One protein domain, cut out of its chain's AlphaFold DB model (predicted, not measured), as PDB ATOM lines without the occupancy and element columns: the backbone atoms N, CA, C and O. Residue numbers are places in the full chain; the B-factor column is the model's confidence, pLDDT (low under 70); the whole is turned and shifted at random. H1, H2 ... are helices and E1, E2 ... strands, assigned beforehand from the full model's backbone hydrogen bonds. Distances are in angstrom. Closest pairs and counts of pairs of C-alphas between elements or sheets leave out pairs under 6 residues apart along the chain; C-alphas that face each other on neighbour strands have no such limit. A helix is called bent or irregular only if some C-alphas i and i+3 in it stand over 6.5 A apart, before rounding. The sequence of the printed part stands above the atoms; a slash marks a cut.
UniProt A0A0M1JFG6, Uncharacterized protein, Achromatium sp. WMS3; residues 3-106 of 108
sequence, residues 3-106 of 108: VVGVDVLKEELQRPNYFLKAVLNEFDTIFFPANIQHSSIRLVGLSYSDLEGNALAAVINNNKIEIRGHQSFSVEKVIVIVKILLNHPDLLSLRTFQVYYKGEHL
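Overview. This is residues 3 to 106 of the 108 residues of an uncharacterized protein of Achromatium sp. WMS3 (UniProt A0A0M1JFG6). What would one see first in this model? One twisted sheet of five strands has two helices over one face, H1 over the end with E2 and E1 and H2 slantwise over E4, while short H3 follows H2 off the sheet. No named helix is on the other face, and residues 34 to 55, with no named element, link E2 to E3. What is it made of, and how large is it? The printed part has 104 residues with three named helices and five named strands, in the order H1 E1 E2 E3 E4 H2 H3 E5, and under half of the residues are in named elements; the class is mixed, and the sheet's order is E2 E1 E3 E4 E5, mixed. It is compact, with a radius of gyration of the C-alphas of 12.5 A and a rounded outline spanning 34 by 27 by 24 A.

Arrangement. Where does the first helix stand? H1, residues 6 to 12, is on the sheet at a height of 8.4 A, over E2, residues 28 to 33, and only just over E1, residues 20 to 24, with 3 of its C-alphas. It only just runs along the strands, at 29 degrees to E2 on the local plane, and its closest C-alphas to E2 are those of Leu 9 and Phe 31, 6.2 A apart. How are the strands joined? E1 and E2 form an antiparallel hairpin, with N 23 and O 30 at 3.0 A, and E1 is also antiparallel to E3, residues 56 to 61, with N 22 and O 58 at 2.9 A. E3 and E4, residues 64 to 67, form a second antiparallel hairpin, with N 59 and O 66 at 2.9 A. E4 and E5, residues 98 to 101, are parallel at 16 degrees, with N 65 and O 98 at 2.8 A. What lies between E4 and E5 along the chain? H2, residues 75 to 87, is on the same face as H1, at a height of 8.0 A, only just over E4 with 3 C-alphas and slantwise to it at 43 degrees on the local plane. H3, residues 89 to 94, is not on the sheet and touches H2 only at the corner, only just, with 3 pairs of C-alphas within 8 A, the closest being Leu 86 and Leu 94 at 6.2 A. E4, H2, H3 and E5 make a strand-helix-strand unit, two parallel neighbour strands with helices between, and its crossover is right-handed. Do the helix backbones hold? In H1 and H2 every O i to N i+4 pair is within hydrogen-bond range; in H3 0 of 2 are, beside 1 of 3 O i to N i+3 pairs.

Along the chain. Where do the elements begin and end? H1 begins at C-alpha 6, (27.183, 37.107, 5.702), and E5 ends at C-alpha 101, (46.994, 41.513, 14.309). Which are longest? From first to last C-alpha H2 measures 18.2 A, E2 17.1 A, E3 16.6 A and E1 13.2 A. Is any helix uneven? H3 is irregular, with C-alphas 90 and 93 8.1 A apart.

Size, cuts and confidence. How far does it reach? The two C-alphas farthest apart are those of Pro 16 and Glu 52, 35.4 A. Is the printed part whole? It has no cut, and its long link is E2 to E3, 22 residues. Where is confidence low? The mean pLDDT of the printed part is 90.0, and residues 45, 48 and 50 to 52 are under 70.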
ATOM      1  N   VAL A   3      31.689  40.058  -0.212       94.19
ATOM      2  CA  VAL A   3      31.518  39.389   1.081       94.19
ATOM      3  C   VAL A   3      30.645  38.154   0.924       94.19
ATOM      4  O   VAL A   3      29.500  38.231   0.490       94.19
ATOM      5  N   VAL A   4      31.185  37.009   1.325       93.69
ATOM      6  CA  VAL A   4      30.517  35.708   1.283       93.69
ATOM      7  C   VAL A   4      30.322  35.192   2.707       93.69
ATOM      8  O   VAL A   4      31.167  35.393   3.580       93.69
ATOM      9  N   GLY A   5      29.202  34.512   2.956       93.31
ATOM     10  CA  GLY A   5      28.898  33.950   4.277       93.31
ATOM     11  C   GLY A   5      28.374  34.975   5.288       93.31
ATOM     12  O   GLY A   5      28.451  34.738   6.489       93.31
ATOM     13  N   VAL A   6      27.826  36.105   4.827       94.50
ATOM     14  CA  VAL A   6      27.183  37.107   5.702       94.50
ATOM     15  C   VAL A   6      26.064  36.484   6.540       94.50
ATOM     16  O   VAL A   6      25.920  36.828   7.711       94.50
ATOM     17  N   ASP A   7      25.297  35.553   5.978       94.88
ATOM     18  CA  ASP A   7      24.224  34.877   6.714       94.88
ATOM     19  C   ASP A   7      24.789  34.025   7.857       94.88
ATOM     20  O   ASP A   7      24.325  34.135   8.988       94.88
ATOM     21  N   VAL A   8      25.890  33.301   7.608       93.88
ATOM     22  CA  VAL A   8      26.626  32.554   8.644       93.88
ATOM     23  C   VAL A   8      27.105  33.492   9.750       93.88
ATOM     24  O   VAL A   8      26.962  33.182  10.929       93.88
ATOM     25  N   LEU A   9      27.648  34.657   9.384       95.00
ATOM     26  CA  LEU A   9      28.049  35.670  10.357       95.00
ATOM     27  C   LEU A   9      26.864  36.114  11.221       95.00
ATOM     28  O   LEU A   9      26.970  36.125  12.445       95.00
ATOM     29  N   LYS A  10      25.744  36.487  10.596       94.00
ATOM     30  CA  LYS A  10      24.556  36.975  11.306       94.00
ATOM     31  C   LYS A  10      23.994  35.921  12.253       94.00
ATOM     32  O   LYS A  10      23.666  36.269  13.384       94.00
ATOM     33  N   GLU A  11      23.910  34.669  11.810       93.12
ATOM     34  CA  GLU A  11      23.434  33.542  12.613       93.12
ATOM     35  C   GLU A  11      24.354  33.255  13.803       93.12
ATOM     36  O   GLU A  11      23.879  33.144  14.935       93.12
ATOM     37  N   GLU A  12      25.669  33.184  13.579       92.75
ATOM     38  CA  GLU A  12      26.624  32.895  14.649       92.75
ATOM     39  C   GLU A  12      26.647  34.000  15.703       92.75
ATOM     40  O   GLU A  12      26.653  33.688  16.889       92.75
ATOM     41  N   LEU A  13      26.556  35.277  15.315       93.00
ATOM     42  CA  LEU A  13      26.525  36.393  16.270       93.00
ATOM     43  C   LEU A  13      25.318  36.367  17.228       93.00
ATOM     44  O   LEU A  13      25.365  37.035  18.260       93.00
ATOM     45  N   GLN A  14      24.257  35.607  16.932       92.19
ATOM     46  CA  GLN A  14      23.132  35.412  17.860       92.19
ATOM     47  C   GLN A  14      23.418  34.362  18.943       92.19
ATOM     48  O   GLN A  14      22.659  34.247  19.908       92.19
ATOM     49  N   ARG A  15      24.479  33.562  18.796       91.06
ATOM     50  CA  ARG A  15      24.803  32.487  19.734       91.06
ATOM     51  C   ARG A  15      25.624  33.022  20.911       91.06
ATOM     52  O   ARG A  15      26.576  33.781  20.714       91.06
ATOM     53  N   PRO A  16      25.340  32.576  22.148       84.94
ATOM     54  CA  PRO A  16      26.263  32.798  23.252       84.94
ATOM     55  C   PRO A  16      27.592  32.096  22.942       84.94
ATOM     56  O   PRO A  16      27.600  30.951  22.490       84.94
ATOM     57  N   ASN A  17      28.715  32.771  23.202       87.44
ATOM     58  CA  ASN A  17      30.068  32.264  22.934       87.44
ATOM     59  C   ASN A  17      30.332  31.909  21.461       87.44
ATOM     60  O   ASN A  17      31.023  30.929  21.175       87.44
ATOM     61  N   TYR A  18      29.779  32.692  20.532       92.75
ATOM     62  CA  TYR A  18      30.025  32.510  19.108       92.75
ATOM     63  C   TYR A  18      31.522  32.445  18.793       92.75
ATOM     64  O   TYR A  18      32.356  33.139  19.387       92.75
ATOM     65  N   PHE A  19      31.854  31.594  17.831       94.12
ATOM     66  CA  PHE A  19      33.219  31.408  17.380       94.12
ATOM     67  C   PHE A  19      33.188  31.139  15.881       94.12
ATOM     68  O   PHE A  19      32.747  30.085  15.423       94.12
ATOM     69  N   LEU A  20      33.633  32.127  15.113       94.69
ATOM     70  CA  LEU A  20      33.560  32.126  13.661       94.69
ATOM     71  C   LEU A  20      34.945  32.376  13.069       94.69
ATOM     72  O   LEU A  20      35.818  32.970  13.701       94.69
ATOM     73  N   LYS A  21      35.171  31.893  11.851       95.94
ATOM     74  CA  LYS A  21      36.418  32.095  11.121       95.94
ATOM     75  C   LYS A  21      36.161  32.898   9.861       95.94
ATOM     76  O   LYS A  21      35.072  32.855   9.292       95.94
ATOM     77  N   ALA A  22      37.191  33.605   9.420       95.44
ATOM     78  CA  ALA A  22      37.175  34.272   8.134       95.44
ATOM     79  C   ALA A  22      38.500  34.114   7.392       95.44
ATOM     80  O   ALA A  22      39.557  33.937   8.005       95.44
ATOM     81  N   VAL A  23      38.430  34.202   6.068       94.00
ATOM     82  CA  VAL A  23      39.579  34.447   5.196       94.00
ATOM     83  C   VAL A  23      39.295  35.731   4.430       94.00
ATOM     84  O   VAL A  23      38.188  35.890   3.916       94.00
ATOM     85  N   LEU A  24      40.260  36.647   4.383       94.31
ATOM     86  CA  LEU A  24      40.069  37.967   3.786       94.31
ATOM     87  C   LEU A  24      41.315  38.519   3.100       94.31
ATOM     88  O   LEU A  24      42.435  38.296   3.549       94.31
ATOM     89  N   ASN A  25      41.109  39.293   2.042       92.50
ATOM     90  CA  ASN A  25      42.122  40.147   1.431       92.50
ATOM     91  C   ASN A  25      41.519  41.525   1.105       92.50
ATOM     92  O   ASN A  25      40.504  41.907   1.675       92.50
ATOM     93  N   GLU A  26      42.149  42.306   0.231       91.25
ATOM     94  CA  GLU A  26      41.661  43.643  -0.142       91.25
ATOM     95  C   GLU A  26      40.379  43.632  -1.000       91.25
ATOM     96  O   GLU A  26      39.652  44.629  -1.046       91.25
ATOM     97  N   PHE A  27      40.061  42.499  -1.627       91.69
ATOM     98  CA  PHE A  27      38.944  42.348  -2.556       91.69
ATOM     99  C   PHE A  27      37.806  41.504  -1.997       91.69
ATOM    100  O   PHE A  27      36.655  41.869  -2.209       91.69
ATOM    101  N   ASP A  28      38.100  40.445  -1.251       93.00
ATOM    102  CA  ASP A  28      37.134  39.433  -0.836       93.00
ATOM    103  C   ASP A  28      37.237  39.122   0.659       93.00
ATOM    104  O   ASP A  28      38.312  39.166   1.259       93.00
ATOM    105  N   THR A  29      36.106  38.761   1.262       94.81
ATOM    106  CA  THR A  29      36.040  38.128   2.584       94.81
ATOM    107  C   THR A  29      35.035  36.992   2.579       94.81
ATOM    108  O   THR A  29      33.943  37.120   2.030       94.81
ATOM    109  N   ILE A  30      35.389  35.892   3.237       94.62
ATOM    110  CA  ILE A  30      34.512  34.739   3.428       94.62
ATOM    111  C   ILE A  30      34.429  34.433   4.912       94.62
ATOM    112  O   ILE A  30      35.453  34.143   5.528       94.62
ATOM    113  N   PHE A  31      33.217  34.456   5.457       95.56
ATOM    114  CA  PHE A  31      32.907  34.003   6.811       95.56
ATOM    115  C   PHE A  31      32.429  32.552   6.784       95.56
ATOM    116  O   PHE A  31      31.659  32.158   5.908       95.56
ATOM    117  N   PHE A  32      32.885  31.746   7.739       94.31
ATOM    118  CA  PHE A  32      32.535  30.332   7.801       94.31
ATOM    119  C   PHE A  32      32.613  29.769   9.227       94.31
ATOM    120  O   PHE A  32      33.366  30.288  10.061       94.31
ATOM    121  N   PRO A  33      31.868  28.688   9.528       92.06
ATOM    122  CA  PRO A  33      31.840  28.110  10.864       92.06
ATOM    123  C   PRO A  33      33.212  27.603  11.311       92.06
ATOM    124  O   PRO A  33      34.045  27.158  10.517       92.06
ATOM    125  N   ALA A  34      33.451  27.621  12.617       90.19
ATOM    126  CA  ALA A  34      34.765  27.315  13.159       90.19
ATOM    127  C   ALA A  34      35.257  25.875  12.975       90.19
ATOM    128  O   ALA A  34      36.462  25.632  13.083       90.19
ATOM    129  N   ASN A  35      34.370  24.922  12.697       89.38
ATOM    130  CA  ASN A  35      34.758  23.546  12.388       89.38
ATOM    131  C   ASN A  35      35.434  23.409  11.009       89.38
ATOM    132  O   ASN A  35      36.042  22.376  10.740       89.38
ATOM    133  N   ILE A  36      35.396  24.445  10.165       87.75
ATOM    134  CA  ILE A  36      36.077  24.472   8.868       87.75
ATOM    135  C   ILE A  36      37.503  25.029   9.032       87.75
ATOM    136  O   ILE A  36      37.766  25.953   9.814       87.75
ATOM    137  N   GLN A  37      38.466  24.437   8.324       83.88
ATOM    138  CA  GLN A  37      39.852  24.909   8.318       83.88
ATOM    139  C   GLN A  37      40.019  26.069   7.328       83.88
ATOM    140  O   GLN A  37      39.468  26.042   6.234       83.88
ATOM    141  N   HIS A  38      40.832  27.078   7.662       81.56
ATOM    142  CA  HIS A  38      41.136  28.175   6.727       81.56
ATOM    143  C   HIS A  38      41.727  27.654   5.405       81.56
ATOM    144  O   HIS A  38      41.374  28.142   4.335       81.56
ATOM    145  N   SER A  39      42.555  26.608   5.473       78.81
ATOM    146  CA  SER A  39      43.198  25.957   4.324       78.81
ATOM    147  C   SER A  39      42.238  25.198   3.403       78.81
ATOM    148  O   SER A  39      42.635  24.891   2.279       78.81
ATOM    149  N   SER A  40      41.004  24.892   3.830       79.12
ATOM    150  CA  SER A  40      39.999  24.231   2.983       79.12
ATOM    151  C   SER A  40      39.125  25.216   2.207       79.12
ATOM    152  O   SER A  40      38.382  24.805   1.321       79.12
ATOM    153  N   ILE A  41      39.210  26.513   2.511       79.88
ATOM    154  CA  ILE A  41      38.478  27.547   1.786       79.88
ATOM    155  C   ILE A  41      39.170  27.814   0.447       79.88
ATOM    156  O   ILE A  41      40.386  28.020   0.369       79.88
ATOM    157  N   ARG A  42      38.382  27.777  -0.627       70.69
ATOM    158  CA  ARG A  42      38.805  28.095  -1.991       70.69
ATOM    159  C   ARG A  42      37.767  29.023  -2.598       70.69
ATOM    160  O   ARG A  42      36.615  28.635  -2.762       70.69
ATOM    161  N   LEU A  43      38.186  30.228  -2.946       73.38
ATOM    162  CA  LEU A  43      37.439  31.125  -3.816       73.38
ATOM    163  C   LEU A  43      38.418  31.617  -4.878       73.38
ATOM    164  O   LEU A  43      39.608  31.786  -4.604       73.38
ATOM    165  N   VAL A  44      37.949  31.783  -6.111       70.25
ATOM    166  CA  VAL A  44      38.799  32.293  -7.192       70.25
ATOM    167  C   VAL A  44      39.336  33.663  -6.772       70.25
ATOM    168  O   VAL A  44      38.555  34.548  -6.447       70.25
ATOM    169  N   GLY A  45      40.661  33.821  -6.733       68.69
ATOM    170  CA  GLY A  45      41.305  35.061  -6.279       68.69
ATOM    171  C   GLY A  45      41.521  35.183  -4.764       68.69
ATOM    172  O   GLY A  45      42.125  36.165  -4.336       68.69
ATOM    173  N   LEU A  46      41.126  34.193  -3.955       73.88
ATOM    174  CA  LEU A  46      41.367  34.155  -2.509       73.88
ATOM    175  C   LEU A  46      41.957  32.797  -2.102       73.88
ATOM    176  O   LEU A  46      41.267  31.775  -2.053       73.88
ATOM    177  N   SER A  47      43.249  32.795  -1.790       71.06
ATOM    178  CA  SER A  47      43.990  31.612  -1.364       71.06
ATOM    179  C   SER A  47      44.732  31.903  -0.067       71.06
ATOM    180  O   SER A  47      45.642  32.734  -0.027       71.06
ATOM    181  N   TYR A  48      44.345  31.204   0.998       67.56
ATOM    182  CA  TYR A  48      45.100  31.191   2.244       67.56
ATOM    183  C   TYR A  48      46.183  30.104   2.184       67.56
ATOM    184  O   TYR A  48      45.880  28.921   2.016       67.56
ATOM    185  N   SER A  49      47.439  30.511   2.339       70.69
ATOM    186  CA  SER A  49      48.632  29.664   2.454       70.69
ATOM    187  C   SER A  49      49.620  30.407   3.341       70.69
ATOM    188  O   SER A  49      49.794  31.597   3.133       70.69
ATOM    189  N   ASP A  50      50.278  29.740   4.290       59.38
ATOM    190  CA  ASP A  50      51.111  30.406   5.305       59.38
ATOM    191  C   ASP A  50      52.358  31.130   4.741       59.38
ATOM    192  O   ASP A  50      53.012  31.884   5.465       59.38
ATOM    193  N   LEU A  51      52.700  30.913   3.462       56.34
ATOM    194  CA  LEU A  51      53.902  31.460   2.814       56.34
ATOM    195  C   LEU A  51      53.596  32.335   1.589       56.34
ATOM    196  O   LEU A  51      54.174  33.407   1.438       56.34
ATOM    197  N   GLU A  52      52.677  31.899   0.728       63.75
ATOM    198  CA  GLU A  52      52.401  32.544  -0.571       63.75
ATOM    199  C   GLU A  52      50.928  32.937  -0.733       63.75
ATOM    200  O   GLU A  52      50.486  33.331  -1.812       63.75
ATOM    201  N   GLY A  53      50.142  32.814   0.341       70.00
ATOM    202  CA  GLY A  53      48.738  33.177   0.331       70.00
ATOM    203  C   GLY A  53      48.549  34.664   0.063       70.00
ATOM    204  O   GLY A  53      49.280  35.517   0.571       70.00
ATOM    205  N   ASN A  54      47.517  34.991  -0.709       82.31
ATOM    206  CA  ASN A  54      47.080  36.368  -0.907       82.31
ATOM    207  C   ASN A  54      45.947  36.741   0.057       82.31
ATOM    208  O   ASN A  54      45.216  37.694  -0.208       82.31
ATOM    209  N   ALA A  55      45.791  35.993   1.152       88.25
ATOM    210  CA  ALA A  55      44.713  36.152   2.109       88.25
ATOM    211  C   ALA A  55      45.193  36.002   3.556       88.25
ATOM    212  O   ALA A  55      46.094  35.228   3.867       88.25
ATOM    213  N   LEU A  56      44.527  36.721   4.447       92.88
ATOM    214  CA  LEU A  56      44.673  36.647   5.891       92.88
ATOM    215  C   LEU A  56      43.654  35.659   6.453       92.88
ATOM    216  O   LEU A  56      42.530  35.573   5.962       92.88
ATOM    217  N   ALA A  57      44.027  34.947   7.511       93.62
ATOM    218  CA  ALA A  57      43.100  34.162   8.314       93.62
ATOM    219  C   ALA A  57      42.698  34.961   9.553       93.62
ATOM    220  O   ALA A  57      43.557  35.519  10.233       93.62
ATOM    221  N   ALA A  58      41.410  34.964   9.877       96.25
ATOM    222  CA  ALA A  58      40.890  35.588  11.082       96.25
ATOM    223  C   ALA A  58      39.981  34.642  11.874       96.25
ATOM    224  O   ALA A  58      39.406  33.687  11.332       96.25
ATOM    225  N   VAL A  59      39.871  34.928  13.165       96.69
ATOM    226  CA  VAL A  59      38.918  34.347  14.110       96.69
ATOM    227  C   VAL A  59      38.106  35.482  14.722       96.69
ATOM    228  O   VAL A  59      38.638  36.560  14.973       96.69
ATOM    229  N   ILE A  60      36.815  35.248  14.940       96.81
ATOM    230  CA  ILE A  60      35.867  36.241  15.433       96.81
ATOM    231  C   ILE A  60      35.103  35.642  16.613       96.81
ATOM    232  O   ILE A  60      34.391  34.649  16.458       96.81
ATOM    233  N   ASN A  61      35.272  36.239  17.791       95.69
ATOM    234  CA  ASN A  61      34.613  35.857  19.043       95.69
ATOM    235  C   ASN A  61      34.613  37.034  20.028       95.69
ATOM    236  O   ASN A  61      35.457  37.914  19.924       95.69
ATOM    237  N   ASN A  62      33.699  37.066  21.001       91.38
ATOM    238  CA  ASN A  62      33.756  37.996  22.145       91.38
ATOM    239  C   ASN A  62      34.020  39.481  21.786       91.38
ATOM    240  O   ASN A  62      34.819  40.148  22.443       91.38
ATOM    241  N   ASN A  63      33.373  39.994  20.738       94.69
ATOM    242  CA  ASN A  63      33.578  41.332  20.164       94.69
ATOM    243  C   ASN A  63      35.028  41.623  19.727       94.69
ATOM    244  O   ASN A  63      35.482  42.768  19.763       94.69
ATOM    245  N   LYS A  64      35.759  40.584  19.316       96.56
ATOM    246  CA  LYS A  64      37.135  40.641  18.824       96.56
ATOM    247  C   LYS A  64      37.251  40.003  17.445       96.56
ATOM    248  O   LYS A  64      36.598  39.001  17.158       96.56
ATOM    249  N   ILE A  65      38.110  40.583  16.613       97.69
ATOM    250  CA  ILE A  65      38.586  40.018  15.349       97.69
ATOM    251  C   ILE A  65      40.090  39.810  15.501       97.69
ATOM    252  O   ILE A  65      40.854  40.771  15.537       97.69
ATOM    253  N   GLU A  66      40.522  38.562  15.603       97.62
ATOM    254  CA  GLU A  66      41.931  38.203  15.724       97.62
ATOM    255  C   GLU A  66      42.464  37.720  14.376       97.62
ATOM    256  O   GLU A  66      42.083  36.657  13.881       97.62
ATOM    257  N   ILE A  67      43.338  38.521  13.770       96.31
ATOM    258  CA  ILE A  67      43.950  38.261  12.470       96.31
ATOM    259  C   ILE A  67      45.309  37.597  12.684       96.31
ATOM    260  O   ILE A  67      46.202  38.134  13.351       96.31
ATOM    261  N   ARG A  68      45.491  36.424  12.076       91.75
ATOM    262  CA  ARG A  68      46.758  35.695  12.099       91.75
ATOM    263  C   ARG A  68      47.825  36.455  11.323       91.75
ATOM    264  O   ARG A  68      47.576  36.957  10.230       91.75
ATOM    265  N   GLY A  69      49.025  36.500  11.895       85.81
ATOM    266  CA  GLY A  69      50.199  37.070  11.247       85.81
ATOM    267  C   GLY A  69      50.506  36.378   9.924       85.81
ATOM    268  O   GLY A  69      50.549  35.154   9.875       85.81
ATOM    269  N   HIS A  70      50.772  37.162   8.882       85.81
ATOM    270  CA  HIS A  70      51.187  36.645   7.583       85.81
ATOM    271  C   HIS A  70      52.369  37.465   7.059       85.81
ATOM    272  O   HIS A  70      52.352  38.695   7.129       85.81
ATOM    273  N   GLN A  71      53.415  36.805   6.555       84.88
ATOM    274  CA  GLN A  71      54.671  37.483   6.190       84.88
ATOM    275  C   GLN A  71      54.479  38.485   5.042       84.88
ATOM    276  O   GLN A  71      55.032  39.579   5.079       84.88
ATOM    277  N   SER A  72      53.610  38.155   4.088       86.31
ATOM    278  CA  SER A  72      53.271  39.010   2.939       86.31
ATOM    279  C   SER A  72      52.394  40.232   3.262       86.31
ATOM    280  O   SER A  72      52.050  40.984   2.350       86.31
ATOM    281  N   PHE A  73      51.998  40.444   4.524       90.88
ATOM    282  CA  PHE A  73      51.109  41.540   4.925       90.88
ATOM    283  C   PHE A  73      51.751  42.415   6.006       90.88
ATOM    284  O   PHE A  73      51.890  42.014   7.169       90.88
ATOM    285  N   SER A  74      52.104  43.646   5.622       93.06
ATOM    286  CA  SER A  74      52.503  44.687   6.570       93.06
ATOM    287  C   SER A  74      51.314  45.130   7.427       93.06
ATOM    288  O   SER A  74      50.156  44.932   7.050       93.06
ATOM    289  N   VAL A  75      51.587  45.740   8.582       94.69
ATOM    290  CA  VAL A  75      50.540  46.235   9.493       94.69
ATOM    291  C   VAL A  75      49.650  47.261   8.788       94.69
ATOM    292  O   VAL A  75      48.429  47.196   8.893       94.69
ATOM    293  N   GLU A  76      50.245  48.151   7.998       94.94
ATOM    294  CA  GLU A  76      49.545  49.192   7.243       94.94
ATOM    295  C   GLU A  76      48.574  48.575   6.234       94.94
ATOM    296  O   GLU A  76      47.423  49.002   6.135       94.94
ATOM    297  N   LYS A  77      49.005  47.517   5.531       94.62
ATOM    298  CA  LYS A  77      48.143  46.793   4.593       94.62
ATOM    299  C   LYS A  77      46.971  46.127   5.315       94.62
ATOM    300  O   LYS A  77      45.843  46.210   4.835       94.62
ATOM    301  N   VAL A  78      47.210  45.511   6.476       95.88
ATOM    302  CA  VAL A  78      46.129  44.924   7.286       95.88
ATOM    303  C   VAL A  78      45.145  45.998   7.750       95.88
ATOM    304  O   VAL A  78      43.943  45.798   7.613       95.88
ATOM    305  N   ILE A  79      45.621  47.153   8.219       96.44
ATOM    306  CA  ILE A  79      44.755  48.271   8.624       96.44
ATOM    307  C   ILE A  79      43.849  48.706   7.467       96.44
ATOM    308  O   ILE A  79      42.648  48.870   7.669       96.44
ATOM    309  N   VAL A  80      44.386  48.855   6.252       96.25
ATOM    310  CA  VAL A  80      43.583  49.208   5.069       96.25
ATOM    311  C   VAL A  80      42.509  48.153   4.796       96.25
ATOM    312  O   VAL A  80      41.337  48.502   4.654       96.25
ATOM    313  N   ILE A  81      42.879  46.869   4.781       96.00
ATOM    314  CA  ILE A  81      41.941  45.757   4.558       96.00
ATOM    315  C   ILE A  81      40.823  45.768   5.607       96.00
ATOM    316  O   ILE A  81      39.643  45.672   5.269       96.00
ATOM    317  N   VAL A  82      41.177  45.941   6.879       96.94
ATOM    318  CA  VAL A  82      40.214  45.964   7.983       96.94
ATOM    319  C   VAL A  82      39.305  47.188   7.905       96.94
ATOM    320  O   VAL A  82      38.103  47.068   8.123       96.94
ATOM    321  N   LYS A  83      39.825  48.362   7.534       96.31
ATOM    322  CA  LYS A  83      38.989  49.549   7.306       96.31
ATOM    323  C   LYS A  83      37.978  49.323   6.191       96.31
ATOM    324  O   LYS A  83      36.837  49.758   6.324       96.31
ATOM    325  N   ILE A  84      38.366  48.645   5.112       95.62
ATOM    326  CA  ILE A  84      37.440  48.279   4.032       95.62
ATOM    327  C   ILE A  84      36.366  47.320   4.563       95.62
ATOM    328  O   ILE A  84      35.181  47.552   4.324       95.62
ATOM    329  N   LEU A  85      36.766  46.295   5.323       96.25
ATOM    330  CA  LEU A  85      35.862  45.319   5.934       96.25
ATOM    331  C   LEU A  85      34.823  45.991   6.848       96.25
ATOM    332  O   LEU A  85      33.625  45.808   6.660       96.25
ATOM    333  N   LEU A  86      35.265  46.801   7.815       95.94
ATOM    334  CA  LEU A  86      34.383  47.426   8.811       95.94
ATOM    335  C   LEU A  86      33.482  48.520   8.219       95.94
ATOM    336  O   LEU A  86      32.413  48.817   8.757       95.94
ATOM    337  N   ASN A  87      33.881  49.123   7.098       95.56
ATOM    338  CA  ASN A  87      33.031  50.075   6.390       95.56
ATOM    339  C   ASN A  87      31.990  49.408   5.482       95.56
ATOM    340  O   ASN A  87      31.083  50.106   5.024       95.56
ATOM    341  N   HIS A  88      32.062  48.091   5.259       96.19
ATOM    342  CA  HIS A  88      31.112  47.378   4.410       96.19
ATOM    343  C   HIS A  88      29.682  47.418   4.994       96.19
ATOM    344  O   HIS A  88      29.503  47.142   6.185       96.19
ATOM    345  N   PRO A  89      28.646  47.727   4.186       94.88
ATOM    346  CA  PRO A  89      27.268  47.885   4.671       94.88
ATOM    347  C   PRO A  89      26.683  46.608   5.288       94.88
ATOM    348  O   PRO A  89      25.904  46.687   6.231       94.88
ATOM    349  N   ASP A  90      27.097  45.431   4.825       94.75
ATOM    350  CA  ASP A  90      26.632  44.161   5.404       94.75
ATOM    351  C   ASP A  90      27.321  43.783   6.724       94.75
ATOM    352  O   ASP A  90      26.902  42.835   7.386       94.75
ATOM    353  N   LEU A  91      28.368  44.516   7.120       95.62
ATOM    354  CA  LEU A  91      29.238  44.188   8.256       95.62
ATOM    355  C   LEU A  91      29.193  45.241   9.368       95.62
ATOM    356  O   LEU A  91      30.095  45.314  10.202       95.62
ATOM    357  N   LEU A  92      28.123  46.040   9.421       93.25
ATOM    358  CA  LEU A  92      27.945  47.078  10.443       93.25
ATOM    359  C   LEU A  92      28.021  46.530  11.875       93.25
ATOM    360  O   LEU A  92      28.511  47.230  12.758       93.25
ATOM    361  N   SER A  93      27.600  45.281  12.099       92.19
ATOM    362  CA  SER A  93      27.689  44.607  13.404       92.19
ATOM    363  C   SER A  93      29.124  44.422  13.899       92.19
ATOM    364  O   SER A  93      29.339  44.329  15.103       92.19
ATOM    365  N   LEU A  94      30.111  44.403  12.997       95.69
ATOM    366  CA  LEU A  94      31.521  44.243  13.339       95.69
ATOM    367  C   LEU A  94      32.213  45.570  13.677       95.69
ATOM    368  O   LEU A  94      33.324  45.552  14.197       95.69
ATOM    369  N   ARG A  95      31.594  46.731  13.411       94.69
ATOM    370  CA  ARG A  95      32.244  48.050  13.565       94.69
ATOM    371  C   ARG A  95      32.732  48.355  14.975       94.69
ATOM    372  O   ARG A  95      33.667  49.129  15.136       94.69
ATOM    373  N   THR A  96      32.086  47.784  15.983       93.56
ATOM    374  CA  THR A  96      32.441  47.987  17.392       93.56
ATOM    375  C   THR A  96      33.443  46.954  17.902       93.56
ATOM    376  O   THR A  96      33.758  46.956  19.090       93.56
ATOM    377  N   PHE A  97      33.905  46.037  17.047       96.69
ATOM    378  CA  PHE A  97      34.800  44.966  17.460       96.69
ATOM    379  C   PHE A  97      36.224  45.494  17.567       96.69
ATOM    380  O   PHE A  97      36.694  46.267  16.733       96.69
ATOM    381  N   GLN A  98      36.931  45.023  18.587       97.50
ATOM    382  CA  GLN A  98      38.366  45.244  18.701       97.50
ATOM    383  C   GLN A  98      39.080  44.354  17.691       97.50
ATOM    384  O   GLN A  98      38.769  43.167  17.576       97.50
ATOM    385  N   VAL A  99      40.055  44.900  16.973       98.00
ATOM    386  CA  VAL A  99      40.797  44.135  15.969       98.00
ATOM    387  C   VAL A  99      42.236  43.974  16.412       98.00
ATOM    388  O   VAL A  99      42.873  44.933  16.842       98.00
ATOM    389  N   TYR A 100      42.746  42.755  16.291       97.94
ATOM    390  CA  TYR A 100      44.105  42.391  16.653       97.94
ATOM    391  C   TYR A 100      44.830  41.802  15.448       97.94
ATOM    392  O   TYR A 100      44.247  41.037  14.679       97.94
ATOM    393  N   TYR A 101      46.112  42.119  15.301       96.81
ATOM    394  CA  TYR A 101      46.994  41.513  14.309       96.81
ATOM    395  C   TYR A 101      48.330  41.174  14.959       96.81
ATOM    396  O   TYR A 101      48.953  42.029  15.581       96.81
ATOM    397  N   LYS A 102      48.769  39.914  14.831       91.50
ATOM    398  CA  LYS A 102      49.981  39.399  15.510       91.50
ATOM    399  C   LYS A 102      49.948  39.576  17.042       91.50
ATOM    400  O   LYS A 102      50.989  39.757  17.658       91.50
ATOM    401  N   GLY A 103      48.756  39.517  17.640       91.75
ATOM    402  CA  GLY A 103      48.548  39.725  19.079       91.75
ATOM    403  C   GLY A 103      48.464  41.194  19.508       91.75
ATOM    404  O   GLY A 103      48.064  41.466  20.636       91.75
ATOM    405  N   GLU A 104      48.751  42.136  18.610       93.94
ATOM    406  CA  GLU A 104      48.724  43.571  18.897       93.94
ATOM    407  C   GLU A 104      47.386  44.191  18.496       93.94
ATOM    408  O   GLU A 104      46.826  43.864  17.446       93.94
ATOM    409  N   HIS A 105      46.873  45.102  19.320       96.62
ATOM    410  CA  HIS A 105      45.643  45.830  19.019       96.62
ATOM    411  C   HIS A 105      45.871  46.823  17.870       96.62
ATOM    412  O   HIS A 105      46.784  47.648  17.919       96.62
ATOM    413  N   LEU A 106      45.023  46.773  16.841       94.94
ATOM    414  CA  LEU A 106      45.057  47.722  15.734       94.94
ATOM    415  C   LEU A 106      44.255  48.977  16.081       94.94
ATOM    416  O   LEU A 106      43.077  48.911  16.427       94.94
TER     417      LEU A 106